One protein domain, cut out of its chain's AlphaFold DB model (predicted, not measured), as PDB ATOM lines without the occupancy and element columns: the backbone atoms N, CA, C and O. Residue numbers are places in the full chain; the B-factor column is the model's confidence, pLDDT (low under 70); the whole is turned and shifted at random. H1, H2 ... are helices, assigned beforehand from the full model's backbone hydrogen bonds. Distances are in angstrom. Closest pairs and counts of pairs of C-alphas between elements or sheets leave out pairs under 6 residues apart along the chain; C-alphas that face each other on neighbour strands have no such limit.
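Overview. This is residues 3 to 99 of the 138 residues of an uncharacterized protein of Candidatus Rokubacteria bacterium (UniProt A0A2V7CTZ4). One very long helix, H1, makes the whole length of a rod, with a small head at the end where it finishes. There the printed part folds back, and H2 and H3 pack on the last part of H1, while residues 3 to 40 of H1 stick out free. The printed part has 97 residues with three named helices, in the order H1, H2, H3, and no named strand; its class is all helix. It is extended, with a radius of gyration of the C-alphas of 24.9 A and spans of 84 by 21 by 20 A.

Arrangement. H1, residues 3 to 57, stands free over residues 3 to 40. H2, residues 63 to 69, touches H1 at residues 48 to 56 of H1 alone; the closest C-alphas are those of Tyr 52 and Leu 67, 5.6 A apart. The two run opposite ways at a steep tilt of 57 degrees. H3, residues 78 to 92, touches H1 at residues 41 to 57 of H1 alone, and the closest C-alphas, of Val 49 and Ala 88, are 5.2 A apart. H1 and H3 run the same way at a steep tilt of 50 degrees. H2 and H3 are apart, but only just, at 8.2 A between their closest C-alphas. In H1, H2 and H3 every O i to N i+4 pair is within hydrogen-bond range.

Along the chain. H1 begins at C-alpha 3 (7.491, -65.936, -88.245) and ends at C-alpha 57 (-24.084, -28.399, -24.784), 80.2 A away. H2 has 7 residues and measures 10.1 A from first to last C-alpha. H3 measures 20.7 A and ends at C-alpha 92 (-22.788, -36.264, -24.476).

Size, cuts and confidence. The C-alphas of Ile 3 and Asn 59, the two farthest apart, are 84.1 A apart. Without the stretch that stands free, the body of 59 residues spans 27 by 20 by 17 A. The link from H1 to H2 is tight, and that from H2 to H3 is short. The printed part has no cut. Its mean pLDDT is 78.4, and residues 3 to 38 and residue 60 are under 70.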
ATOM      1  N   ILE A   3       7.942 -67.328 -88.434       53.97
ATOM      2  CA  ILE A   3       7.491 -65.936 -88.245       53.97
ATOM      3  C   ILE A   3       5.983 -65.874 -87.929       53.97
ATOM      4  O   ILE A   3       5.524 -65.027 -87.170       53.97
ATOM      5  N   ALA A   4       5.192 -66.813 -88.459       52.25
ATOM      6  CA  ALA A   4       3.748 -66.858 -88.216       52.25
ATOM      7  C   ALA A   4       3.405 -67.208 -86.754       52.25
ATOM      8  O   ALA A   4       2.452 -66.667 -86.200       52.25
ATOM      9  N   LEU A   5       4.202 -68.066 -86.105       53.00
ATOM     10  CA  LEU A   5       3.950 -68.516 -84.732       53.00
ATOM     11  C   LEU A   5       4.238 -67.412 -83.697       53.00
ATOM     12  O   LEU A   5       3.526 -67.282 -82.703       53.00
ATOM     13  N   THR A   6       5.249 -66.579 -83.954       54.31
ATOM     14  CA  THR A   6       5.639 -65.452 -83.089       54.31
ATOM     15  C   THR A   6       4.647 -64.293 -83.166       54.31
ATOM     16  O   THR A   6       4.313 -63.706 -82.137       54.31
ATOM     17  N   ILE A   7       4.104 -64.009 -84.355       56.34
ATOM     18  CA  ILE A   7       3.074 -62.973 -84.539       56.34
ATOM     19  C   ILE A   7       1.769 -63.371 -83.833       56.34
ATOM     20  O   ILE A   7       1.166 -62.552 -83.136       56.34
ATOM     21  N   VAL A   8       1.355 -64.637 -83.951       57.78
ATOM     22  CA  VAL A   8       0.142 -65.149 -83.291       57.78
ATOM     23  C   VAL A   8       0.309 -65.185 -81.767       57.78
ATOM     24  O   VAL A   8      -0.595 -64.764 -81.044       57.78
ATOM     25  N   GLY A   9       1.477 -65.600 -81.265       58.53
ATOM     26  CA  GLY A   9       1.779 -65.590 -79.829       58.53
ATOM     27  C   GLY A   9       1.761 -64.185 -79.214       58.53
ATOM     28  O   GLY A   9       1.186 -63.993 -78.143       58.53
ATOM     29  N   GLY A  10       2.317 -63.186 -79.912       61.06
ATOM     30  CA  GLY A  10       2.304 -61.788 -79.467       61.06
ATOM     31  C   GLY A  10       0.898 -61.181 -79.413       61.06
ATOM     32  O   GLY A  10       0.563 -60.477 -78.461       61.06
ATOM     33  N   LEU A  11       0.045 -61.513 -80.388       61.34
ATOM     34  CA  LEU A  11      -1.351 -61.066 -80.433       61.34
ATOM     35  C   LEU A  11      -2.181 -61.630 -79.272       61.34
ATOM     36  O   LEU A  11      -2.934 -60.892 -78.636       61.34
ATOM     37  N   ILE A  12      -2.004 -62.911 -78.940       66.75
ATOM     38  CA  ILE A  12      -2.710 -63.558 -77.821       66.75
ATOM     39  C   ILE A  12      -2.307 -62.930 -76.478       66.75
ATOM     40  O   ILE A  12      -3.160 -62.672 -75.626       66.75
ATOM     41  N   LEU A  13      -1.019 -62.624 -76.299       61.38
ATOM     42  CA  LEU A  13      -0.495 -61.988 -75.086       61.38
ATOM     43  C   LEU A  13      -1.020 -60.552 -74.908       61.38
ATOM     44  O   LEU A  13      -1.347 -60.149 -73.788       61.38
ATOM     45  N   LEU A  14      -1.171 -59.806 -76.004       60.28
ATOM     46  CA  LEU A  14      -1.767 -58.464 -76.017       60.28
ATOM     47  C   LEU A  14      -3.249 -58.485 -75.619       60.28
ATOM     48  O   LEU A  14      -3.694 -57.673 -74.807       60.28
ATOM     49  N   VAL A  15      -4.011 -59.452 -76.132       66.56
ATOM     50  CA  VAL A  15      -5.428 -59.616 -75.776       66.56
ATOM     51  C   VAL A  15      -5.589 -60.014 -74.304       66.56
ATOM     52  O   VAL A  15      -6.443 -59.461 -73.608       66.56
ATOM     53  N   LEU A  16      -4.747 -60.921 -73.796       62.94
ATOM     54  CA  LEU A  16      -4.771 -61.342 -72.391       62.94
ATOM     55  C   LEU A  16      -4.403 -60.204 -71.436       62.94
ATOM     56  O   LEU A  16      -5.088 -59.996 -70.435       62.94
ATOM     57  N   THR A  17      -3.358 -59.436 -71.749       62.16
ATOM     58  CA  THR A  17      -2.954 -58.285 -70.925       62.16
ATOM     59  C   THR A  17      -4.007 -57.177 -70.937       62.16
ATOM     60  O   THR A  17      -4.312 -56.632 -69.874       62.16
ATOM     61  N   TYR A  18      -4.657 -56.918 -72.077       65.31
ATOM     62  CA  TYR A  18      -5.805 -56.012 -72.156       65.31
ATOM     63  C   TYR A  18      -6.974 -56.487 -71.278       65.31
ATOM     64  O   TYR A  18      -7.489 -55.722 -70.462       65.31
ATOM     65  N   PHE A  19      -7.360 -57.765 -71.362       60.78
ATOM     66  CA  PHE A  19      -8.459 -58.310 -70.555       60.78
ATOM     67  C   PHE A  19      -8.161 -58.303 -69.050       60.78
ATOM     68  O   PHE A  19      -9.041 -57.985 -68.245       60.78
ATOM     69  N   VAL A  20      -6.922 -58.608 -68.653       60.50
ATOM     70  CA  VAL A  20      -6.482 -58.538 -67.251       60.50
ATOM     71  C   VAL A  20      -6.478 -57.091 -66.750       60.50
ATOM     72  O   VAL A  20      -6.959 -56.836 -65.643       60.50
ATOM     73  N   GLY A  21      -6.016 -56.138 -67.566       60.44
ATOM     74  CA  GLY A  21      -6.044 -54.707 -67.256       60.44
ATOM     75  C   GLY A  21      -7.466 -54.164 -67.093       60.44
ATOM     76  O   GLY A  21      -7.763 -53.502 -66.100       60.44
ATOM     77  N   VAL A  22      -8.385 -54.522 -67.995       61.06
ATOM     78  CA  VAL A  22      -9.802 -54.123 -67.919       61.06
ATOM     79  C   VAL A  22     -10.490 -54.736 -66.696       61.06
ATOM     80  O   VAL A  22     -11.261 -54.054 -66.018       61.06
ATOM     81  N   ARG A  23     -10.206 -56.003 -66.365       59.06
ATOM     82  CA  ARG A  23     -10.814 -56.671 -65.204       59.06
ATOM     83  C   ARG A  23     -10.282 -56.125 -63.875       59.06
ATOM     84  O   ARG A  23     -11.077 -55.929 -62.958       59.06
ATOM     85  N   ARG A  24      -8.979 -55.826 -63.771       57.75
ATOM     86  CA  ARG A  24      -8.397 -55.154 -62.592       57.75
ATOM     87  C   ARG A  24      -8.861 -53.705 -62.463       57.75
ATOM     88  O   ARG A  24      -9.228 -53.302 -61.366       57.75
ATOM     89  N   GLY A  25      -8.925 -52.957 -63.564       60.41
ATOM     90  CA  GLY A  25      -9.412 -51.577 -63.572       60.41
ATOM     91  C   GLY A  25     -10.878 -51.456 -63.148       60.41
ATOM     92  O   GLY A  25     -11.230 -50.518 -62.443       60.41
ATOM     93  N   LYS A  26     -11.733 -52.426 -63.509       59.19
ATOM     94  CA  LYS A  26     -13.118 -52.481 -63.007       59.19
ATOM     95  C   LYS A  26     -13.184 -52.728 -61.500       59.19
ATOM     96  O   LYS A  26     -13.961 -52.055 -60.838       59.19
ATOM     97  N   ARG A  27     -12.349 -53.628 -60.972       57.75
ATOM     98  CA  ARG A  27     -12.311 -53.956 -59.538       57.75
ATOM     99  C   ARG A  27     -11.836 -52.773 -58.688       57.75
ATOM    100  O   ARG A  27     -12.530 -52.401 -57.756       57.75
ATOM    101  N   TYR A  28     -10.750 -52.112 -59.099       56.28
ATOM    102  CA  TYR A  28     -10.260 -50.889 -58.446       56.28
ATOM    103  C   TYR A  28     -11.304 -49.772 -58.444       56.28
ATOM    104  O   TYR A  28     -11.540 -49.127 -57.432       56.28
ATOM    105  N   ARG A  29     -11.997 -49.578 -59.570       59.06
ATOM    106  CA  ARG A  29     -13.033 -48.547 -59.685       59.06
ATOM    107  C   ARG A  29     -14.271 -48.845 -58.838       59.06
ATOM    108  O   ARG A  29     -15.029 -47.930 -58.539       59.06
ATOM    109  N   GLU A  30     -14.515 -50.108 -58.517       60.66
ATOM    110  CA  GLU A  30     -15.617 -50.538 -57.659       60.66
ATOM    111  C   GLU A  30     -15.238 -50.407 -56.181       60.66
ATOM    112  O   GLU A  30     -16.019 -49.854 -55.414       60.66
ATOM    113  N   GLU A  31     -14.007 -50.766 -55.813       59.78
ATOM    114  CA  GLU A  31     -13.435 -50.524 -54.481       59.78
ATOM    115  C   GLU A  31     -13.382 -49.021 -54.151       59.78
ATOM    116  O   GLU A  31     -13.880 -48.615 -53.102       59.78
ATOM    117  N   ASP A  32     -12.917 -48.174 -55.077       63.34
ATOM    118  CA  ASP A  32     -12.912 -46.712 -54.910       63.34
ATOM    119  C   ASP A  32     -14.326 -46.139 -54.736       63.34
ATOM    120  O   ASP A  32     -14.542 -45.191 -53.981       63.34
ATOM    121  N   ARG A  33     -15.320 -46.709 -55.431       58.56
ATOM    122  CA  ARG A  33     -16.725 -46.288 -55.302       58.56
ATOM    123  C   ARG A  33     -17.319 -46.690 -53.962       58.56
ATOM    124  O   ARG A  33     -18.062 -45.899 -53.390       58.56
ATOM    125  N   VAL A  34     -17.017 -47.895 -53.483       69.94
ATOM    126  CA  VAL A  34     -17.469 -48.371 -52.171       69.94
ATOM    127  C   VAL A  34     -16.829 -47.530 -51.070       69.94
ATOM    128  O   VAL A  34     -17.552 -47.010 -50.228       69.94
ATOM    129  N   ALA A  35     -15.518 -47.282 -51.147       62.66
ATOM    130  CA  ALA A  35     -14.809 -46.422 -50.202       62.66
ATOM    131  C   ALA A  35     -15.344 -44.979 -50.212       62.66
ATOM    132  O   ALA A  35     -15.555 -44.383 -49.158       62.66
ATOM    133  N   ALA A  36     -15.634 -44.417 -51.391       66.69
ATOM    134  CA  ALA A  36     -16.244 -43.093 -51.494       66.69
ATOM    135  C   ALA A  36     -17.668 -43.054 -50.912       66.69
ATOM    136  O   ALA A  36     -18.040 -42.075 -50.265       66.69
ATOM    137  N   ALA A  37     -18.467 -44.105 -51.120       67.31
ATOM    138  CA  ALA A  37     -19.816 -44.208 -50.570       67.31
ATOM    139  C   ALA A  37     -19.816 -44.368 -49.041       67.31
ATOM    140  O   ALA A  37     -20.663 -43.780 -48.367       67.31
ATOM    141  N   GLU A  38     -18.863 -45.129 -48.500       67.69
ATOM    142  CA  GLU A  38     -18.649 -45.294 -47.062       67.69
ATOM    143  C   GLU A  38     -18.201 -43.977 -46.423       67.69
ATOM    144  O   GLU A  38     -18.807 -43.520 -45.454       67.69
ATOM    145  N   HIS A  39     -17.237 -43.287 -47.039       71.00
ATOM    146  CA  HIS A  39     -16.785 -41.980 -46.570       71.00
ATOM    147  C   HIS A  39     -17.918 -40.939 -46.569       71.00
ATOM    148  O   HIS A  39     -18.059 -40.163 -45.626       71.00
ATOM    149  N   ASP A  40     -18.769 -40.937 -47.598       80.00
ATOM    150  CA  ASP A  40     -19.948 -40.068 -47.670       80.00
ATOM    151  C   ASP A  40     -20.995 -40.404 -46.587       80.00
ATOM    152  O   ASP A  40     -21.644 -39.505 -46.044       80.00
ATOM    153  N   ALA A  41     -21.156 -41.685 -46.232       79.38
ATOM    154  CA  ALA A  41     -22.013 -42.101 -45.122       79.38
ATOM    155  C   ALA A  41     -21.487 -41.607 -43.769       79.38
ATOM    156  O   ALA A  41     -22.248 -40.995 -43.015       79.38
ATOM    157  N   ASP A  42     -20.192 -41.773 -43.502       84.62
ATOM    158  CA  ASP A  42     -19.567 -41.261 -42.280       84.62
ATOM    159  C   ASP A  42     -19.684 -39.733 -42.177       84.62
ATOM    160  O   ASP A  42     -20.093 -39.220 -41.136       84.62
ATOM    161  N   HIS A  43     -19.457 -38.991 -43.269       89.00
ATOM    162  CA  HIS A  43     -19.640 -37.529 -43.288       89.00
ATOM    163  C   HIS A  43     -21.076 -37.092 -42.989       89.00
ATOM    164  O   HIS A  43     -21.305 -36.038 -42.386       89.00
ATOM    165  N   ARG A  44     -22.086 -37.855 -43.427       90.75
ATOM    166  CA  ARG A  44     -23.482 -37.580 -43.047       90.75
ATOM    167  C   ARG A  44     -23.703 -37.801 -41.556       90.75
ATOM    168  O   ARG A  44     -24.286 -36.926 -40.915       90.75
ATOM    169  N   ILE A  45     -23.239 -38.930 -41.024       92.25
ATOM    170  CA  ILE A  45     -23.382 -39.288 -39.608       92.25
ATOM    171  C   ILE A  45     -22.699 -38.238 -38.730       92.25
ATOM    172  O   ILE A  45     -23.331 -37.691 -37.826       92.25
ATOM    173  N   ASP A  46     -21.450 -37.888 -39.032       92.44
ATOM    174  CA  ASP A  46     -20.663 -36.961 -38.220       92.44
ATOM    175  C   ASP A  46     -21.276 -35.560 -38.178       92.44
ATOM    176  O   ASP A  46     -21.309 -34.936 -37.115       92.44
ATOM    177  N   ARG A  47     -21.858 -35.077 -39.287       93.81
ATOM    178  CA  ARG A  47     -22.596 -33.803 -39.291       93.81
ATOM    179  C   ARG A  47     -23.780 -33.815 -38.324       93.81
ATOM    180  O   ARG A  47     -23.983 -32.832 -37.609       93.81
ATOM    181  N   VAL A  48     -24.547 -34.906 -38.286       94.94
ATOM    182  CA  VAL A  48     -25.675 -35.053 -37.349       94.94
ATOM    183  C   VAL A  48     -25.163 -35.113 -35.909       94.94
ATOM    184  O   VAL A  48     -25.667 -34.390 -35.050       94.94
ATOM    185  N   VAL A  49     -24.121 -35.908 -35.645       94.25
ATOM    186  CA  VAL A  49     -23.529 -36.058 -34.305       94.25
ATOM    187  C   VAL A  49     -23.013 -34.720 -33.778       94.25
ATOM    188  O   VAL A  49     -23.389 -34.312 -32.681       94.25
ATOM    189  N   GLN A  50     -22.200 -34.001 -34.555       93.94
ATOM    190  CA  GLN A  50     -21.631 -32.717 -34.136       93.94
ATOM    191  C   GLN A  50     -22.715 -31.680 -33.840       93.94
ATOM    192  O   GLN A  50     -22.639 -30.963 -32.839       93.94
ATOM    193  N   ARG A  51     -23.753 -31.617 -34.681       93.56
ATOM    194  CA  ARG A  51     -24.861 -30.681 -34.487       93.56
ATOM    195  C   ARG A  51     -25.681 -31.025 -33.246       93.56
ATOM    196  O   ARG A  51     -26.020 -30.119 -32.491       93.56
ATOM    197  N   TYR A  52     -25.943 -32.305 -32.992       93.25
ATOM    198  CA  TYR A  52     -26.611 -32.744 -31.766       93.25
ATOM    199  C   TYR A  52     -25.789 -32.420 -30.514       93.25
ATOM    200  O   TYR A  52     -26.315 -31.842 -29.565       93.25
ATOM    201  N   VAL A  53     -24.487 -32.722 -30.523       91.69
ATOM    202  CA  VAL A  53     -23.578 -32.409 -29.409       91.69
ATOM    203  C   VAL A  53     -23.604 -30.915 -29.092       91.69
ATOM    204  O   VAL A  53     -23.648 -30.541 -27.920       91.69
ATOM    205  N   LEU A  54     -23.612 -30.058 -30.118       91.69
ATOM    206  CA  LEU A  54     -23.728 -28.614 -29.934       91.69
ATOM    207  C   LEU A  54     -25.043 -28.239 -29.237       91.69
ATOM    208  O   LEU A  54     -24.999 -27.511 -28.251       91.69
ATOM    209  N   LEU A  55     -26.181 -28.770 -29.701       90.25
ATOM    210  CA  LEU A  55     -27.511 -28.496 -29.134       90.25
ATOM    211  C   LEU A  55     -27.642 -28.946 -27.673       90.25
ATOM    212  O   LEU A  55     -28.230 -28.236 -26.856       90.25
ATOM    213  N   VAL A  56     -27.062 -30.100 -27.329       88.94
ATOM    214  CA  VAL A  56     -27.029 -30.594 -25.944       88.94
ATOM    215  C   VAL A  56     -26.169 -29.682 -25.073       88.94
ATOM    216  O   VAL A  56     -26.584 -29.302 -23.983       88.94
ATOM    217  N   ARG A  57     -24.986 -29.277 -25.549       87.31
ATOM    218  CA  ARG A  57     -24.084 -28.399 -24.784       87.31
ATOM    219  C   ARG A  57     -24.650 -27.000 -24.566       87.31
ATOM    220  O   ARG A  57     -24.324 -26.371 -23.565       87.31
ATOM    221  N   THR A  58     -25.477 -26.508 -25.484       86.62
ATOM    222  CA  THR A  58     -26.136 -25.203 -25.364       86.62
ATOM    223  C   THR A  58     -27.481 -25.270 -24.632       86.62
ATOM    224  O   THR A  58     -28.115 -24.230 -24.476       86.62
ATOM    225  N   ASN A  59     -27.912 -26.453 -24.162       78.25
ATOM    226  CA  ASN A  59     -29.208 -26.691 -23.506       78.25
ATOM    227  C   ASN A  59     -30.414 -26.162 -24.306       78.25
ATOM    228  O   ASN A  59     -31.412 -25.724 -23.735       78.25
ATOM    229  N   GLN A  60     -30.326 -26.175 -25.638       69.50
ATOM    230  CA  GLN A  60     -31.335 -25.544 -26.492       69.50
ATOM    231  C   GLN A  60     -32.577 -26.411 -26.724       69.50
ATOM    232  O   GLN A  60     -33.630 -25.871 -27.052       69.50
ATOM    233  N   THR A  61     -32.477 -27.736 -26.589       74.38
ATOM    234  CA  THR A  61     -33.539 -28.661 -27.021       74.38
ATOM    235  C   THR A  61     -33.622 -29.909 -26.139       74.38
ATOM    236  O   THR A  61     -32.618 -30.345 -25.577       74.38
ATOM    237  N   GLY A  62     -34.794 -30.554 -26.102       79.44
ATOM    238  CA  GLY A  62     -34.940 -31.909 -25.551       79.44
ATOM    239  C   GLY A  62     -34.137 -32.955 -26.340       79.44
ATOM    240  O   GLY A  62     -33.710 -32.689 -27.461       79.44
ATOM    241  N   ALA A  63     -33.930 -34.151 -25.781       85.69
ATOM    242  CA  ALA A  63     -32.996 -35.140 -26.337       85.69
ATOM    243  C   ALA A  63     -33.419 -35.661 -27.737       85.69
ATOM    244  O   ALA A  63     -32.658 -35.541 -28.696       85.69
ATOM    245  N   LEU A  64     -34.660 -36.137 -27.907       90.25
ATOM    246  CA  LEU A  64     -35.170 -36.544 -29.229       90.25
ATOM    247  C   LEU A  64     -35.328 -35.348 -30.182       90.25
ATOM    248  O   LEU A  64     -34.927 -35.421 -31.343       90.25
ATOM    249  N   HIS A  65     -35.887 -34.233 -29.701       91.25
ATOM    250  CA  HIS A  65     -36.066 -33.023 -30.516       91.25
ATOM    251  C   HIS A  65     -34.730 -32.495 -31.050       91.25
ATOM    252  O   HIS A  65     -34.619 -32.196 -32.236       91.25
ATOM    253  N   GLY A  66     -33.688 -32.490 -30.223       91.12
ATOM    254  CA  GLY A  66     -32.338 -32.112 -30.620       91.12
ATOM    255  C   GLY A  66     -31.766 -33.020 -31.697       91.12
ATOM    256  O   GLY A  66     -31.144 -32.533 -32.638       91.12
ATOM    257  N   LEU A  67     -32.006 -34.332 -31.613       92.75
ATOM    258  CA  LEU A  67     -31.578 -35.278 -32.647       92.75
ATOM    259  C   LEU A  67     -32.310 -35.025 -33.980       92.75
ATOM    260  O   LEU A  67     -31.703 -35.075 -35.052       92.75
ATOM    261  N   LEU A  68     -33.602 -34.692 -33.919       93.25
ATOM    262  CA  LEU A  68     -34.411 -34.326 -35.083       93.25
ATOM    263  C   LEU A  68     -33.930 -33.022 -35.734       93.25
ATOM    264  O   LEU A  68     -33.675 -33.002 -36.941       93.25
ATOM    265  N   VAL A  69     -33.703 -31.971 -34.940       92.69
ATOM    266  CA  VAL A  69     -33.150 -30.680 -35.394       92.69
ATOM    267  C   VAL A  69     -31.719 -30.827 -35.926       92.69
ATOM    268  O   VAL A  69     -31.331 -30.138 -36.872       92.69
ATOM    269  N   ALA A  70     -30.936 -31.761 -35.378       92.31
ATOM    270  CA  ALA A  70     -29.612 -32.099 -35.895       92.31
ATOM    271  C   ALA A  70     -29.651 -32.719 -37.306       92.31
ATOM    272  O   ALA A  70     -28.623 -32.766 -37.982       92.31
ATOM    273  N   GLY A  71     -30.832 -33.126 -37.783       92.38
ATOM    274  CA  GLY A  71     -31.049 -33.578 -39.152       92.38
ATOM    275  C   GLY A  71     -30.965 -35.090 -39.324       92.38
ATOM    276  O   GLY A  71     -30.680 -35.550 -40.427       92.38
ATOM    277  N   VAL A  72     -31.242 -35.868 -38.274       93.44
ATOM    278  CA  VAL A  72     -31.241 -37.343 -38.324       93.44
ATOM    279  C   VAL A  72     -32.170 -37.918 -39.408       93.44
ATOM    280  O   VAL A  72     -31.884 -38.979 -39.955       93.44
ATOM    281  N   LYS A  73     -33.228 -37.191 -39.816       93.00
ATOM    282  CA  LYS A  73     -34.095 -37.566 -40.953       93.00
ATOM    283  C   LYS A  73     -33.339 -37.697 -42.284       93.00
ATOM    284  O   LYS A  73     -33.769 -38.459 -43.145       93.00
ATOM    285  N   ASN A  74     -32.213 -36.997 -42.441       91.25
ATOM    286  CA  ASN A  74     -31.390 -37.030 -43.655       91.25
ATOM    287  C   ASN A  74     -30.494 -38.275 -43.746       91.25
ATOM    288  O   ASN A  74     -29.868 -38.501 -44.784       91.25
ATOM    289  N   LEU A  75     -30.410 -39.068 -42.675       92.06
ATOM    290  CA  LEU A  75     -29.728 -40.355 -42.699       92.06
ATOM    291  C   LEU A  75     -30.562 -41.366 -43.488       92.06
ATOM    292  O   LEU A  75     -31.798 -41.342 -43.468       92.06
ATOM    293  N   ARG A  76     -29.875 -42.228 -44.234       89.88
ATOM    294  CA  ARG A  76     -30.479 -43.092 -45.255       89.88
ATOM    295  C   ARG A  76     -31.008 -44.402 -44.691       89.88
ATOM    296  O   ARG A  76     -31.918 -44.979 -45.277       89.88
ATOM    297  N   SER A  77     -30.456 -44.871 -43.579       90.00
ATOM    298  CA  SER A  77     -30.795 -46.170 -43.008       90.00
ATOM    299  C   SER A  77     -30.896 -46.125 -41.490       90.00
ATOM    300  O   SER A  77     -30.366 -45.233 -40.827       90.00
ATOM    301  N   SER A  78     -31.554 -47.140 -40.939       90.38
ATOM    302  CA  SER A  78     -31.617 -47.370 -39.495       90.38
ATOM    303  C   SER A  78     -30.244 -47.598 -38.874       90.38
ATOM    304  O   SER A  78     -30.030 -47.197 -37.735       90.38
ATOM    305  N   ASP A  79     -29.300 -48.174 -39.621       89.75
ATOM    306  CA  ASP A  79     -27.924 -48.345 -39.155       89.75
ATOM    307  C   ASP A  79     -27.183 -47.014 -39.041       89.75
ATOM    308  O   ASP A  79     -26.537 -46.776 -38.024       89.75
ATOM    309  N   GLU A  80     -27.329 -46.107 -40.017       91.25
ATOM    310  CA  GLU A  80     -26.760 -44.756 -39.904       91.25
ATOM    311  C   GLU A  80     -27.336 -44.028 -38.677       91.25
ATOM    312  O   GLU A  80     -26.597 -43.395 -37.924       91.25
ATOM    313  N   ILE A  81     -28.647 -44.155 -38.434       92.75
ATOM    314  CA  ILE A  81     -29.325 -43.546 -37.277       92.75
ATOM    315  C   ILE A  81     -28.823 -44.143 -35.960       92.75
ATOM    316  O   ILE A  81     -28.553 -43.406 -35.009       92.75
ATOM    317  N   ARG A  82     -28.668 -45.470 -35.900       91.50
ATOM    318  CA  ARG A  82     -28.130 -46.178 -34.734       91.50
ATOM    319  C   ARG A  82     -26.700 -45.738 -34.434       91.50
ATOM    320  O   ARG A  82     -26.419 -45.364 -33.299       91.50
ATOM    321  N   LEU A  83     -25.838 -45.690 -35.447       91.62
ATOM    322  CA  LEU A  83     -24.461 -45.215 -35.310       91.62
ATOM    323  C   LEU A  83     -24.403 -43.754 -34.851       91.62
ATOM    324  O   LEU A  83     -23.632 -43.423 -33.950       91.62
ATOM    325  N   ALA A  84     -25.243 -42.882 -35.415       92.44
ATOM    326  CA  ALA A  84     -25.334 -41.490 -34.986       92.44
ATOM    327  C   ALA A  84     -25.749 -41.376 -33.509       92.44
ATOM    328  O   ALA A  84     -25.109 -40.646 -32.752       92.44
ATOM    329  N   ARG A  85     -26.770 -42.130 -33.076       91.38
ATOM    330  CA  ARG A  85     -27.210 -42.204 -31.671       91.38
ATOM    331  C   ARG A  85     -26.083 -42.679 -30.759       91.38
ATOM    332  O   ARG A  85     -25.830 -42.038 -29.742       91.38
ATOM    333  N   GLU A  86     -25.419 -43.780 -31.099       91.38
ATOM    334  CA  GLU A  86     -24.339 -44.363 -30.295       91.38
ATOM    335  C   GLU A  86     -23.172 -43.376 -30.138       91.38
ATOM    336  O   GLU A  86     -22.774 -43.069 -29.012       91.38
ATOM    337  N   ARG A  87     -22.684 -42.790 -31.244       91.81
ATOM    338  CA  ARG A  87     -21.601 -41.786 -31.227       91.81
ATOM    339  C   ARG A  87     -21.994 -40.531 -30.441       91.81
ATOM    340  O   ARG A  87     -21.205 -40.032 -29.639       91.81
ATOM    341  N   ALA A  88     -23.212 -40.030 -30.634       90.31
ATOM    342  CA  ALA A  88     -23.736 -38.877 -29.906       90.31
ATOM    343  C   ALA A  88     -23.855 -39.139 -28.397       90.31
ATOM    344  O   ALA A  88     -23.462 -38.298 -27.583       90.31
ATOM    345  N   THR A  89     -24.360 -40.314 -28.020       89.75
ATOM    346  CA  THR A  89     -24.504 -40.737 -26.620       89.75
ATOM    347  C   THR A  89     -23.137 -40.862 -25.960       89.75
ATOM    348  O   THR A  89     -22.949 -40.359 -24.857       89.75
ATOM    349  N   ALA A  90     -22.154 -41.447 -26.650       89.44
ATOM    350  CA  ALA A  90     -20.790 -41.564 -26.143       89.44
ATOM    351  C   ALA A  90     -20.143 -40.196 -25.849       89.44
ATOM    352  O   ALA A  90     -19.389 -40.068 -24.888       89.44
ATOM    353  N   GLN A  91     -20.449 -39.162 -26.641       89.62
ATOM    354  CA  GLN A  91     -19.873 -37.822 -26.464       89.62
ATOM    355  C   GLN A  91     -20.625 -36.929 -25.471       89.62
ATOM    356  O   GLN A  91     -20.031 -36.011 -24.903       89.62
ATOM    357  N   THR A  92     -21.930 -37.136 -25.302       86.75
ATOM    358  CA  THR A  92     -22.788 -36.264 -24.476       86.75
ATOM    359  C   THR A  92     -23.227 -36.903 -23.163       86.75
ATOM    360  O   THR A  92     -23.683 -36.193 -22.272       86.75
ATOM    361  N   GLY A  93     -23.140 -38.231 -23.042       86.19
ATOM    362  CA  GLY A  93     -23.740 -39.003 -21.954       86.19
ATOM    363  C   GLY A  93     -25.274 -39.044 -21.987       86.19
ATOM    364  O   GLY A  93     -25.880 -39.642 -21.100       86.19
ATOM    365  N   ASN A  94     -25.911 -38.423 -22.986       85.81
ATOM    366  CA  ASN A  94     -27.360 -38.318 -23.093       85.81
ATOM    367  C   ASN A  94     -27.863 -39.072 -24.326       85.81
ATOM    368  O   ASN A  94     -27.671 -38.624 -25.458       85.81
ATOM    369  N   ASP A  95     -28.519 -40.207 -24.086       88.31
ATOM    370  CA  ASP A  95     -29.132 -41.003 -25.144       88.31
ATOM    371  C   ASP A  95     -30.442 -40.348 -25.620       88.31
ATOM    372  O   ASP A  95     -31.425 -40.329 -24.867       88.31
ATOM    373  N   PRO A  96     -30.497 -39.844 -26.871       85.75
ATOM    374  CA  PRO A  96     -31.662 -39.138 -27.395       85.75
ATOM    375  C   PRO A  96     -32.922 -40.000 -27.493       85.75
ATOM    376  O   PRO A  96     -34.022 -39.453 -27.521       85.75
ATOM    377  N   LEU A  97     -32.781 -41.328 -27.537       88.69
ATOM    378  CA  LEU A  97     -33.898 -42.268 -27.669       88.69
ATOM    379  C   LEU A  97     -34.161 -43.049 -26.376       88.69
ATOM    380  O   LEU A  97     -34.898 -44.032 -26.393       88.69
ATOM    381  N   ARG A  98     -33.585 -42.625 -25.242       86.94
ATOM    382  CA  ARG A  98     -33.634 -43.365 -23.970       86.94
ATOM    383  C   ARG A  98     -35.047 -43.756 -23.537       86.94
ATOM    384  O   ARG A  98     -35.221 -44.844 -22.983       86.94
ATOM    385  N   GLU A  99     -36.014 -42.870 -23.755       85.06
ATOM    386  CA  GLU A  99     -37.415 -43.018 -23.333       85.06
ATOM    387  C   GLU A  99     -38.228 -43.960 -24.235       85.06
ATOM    388  O   GLU A  99     -39.328 -44.376 -23.868       85.06
TER     389      GLU A  99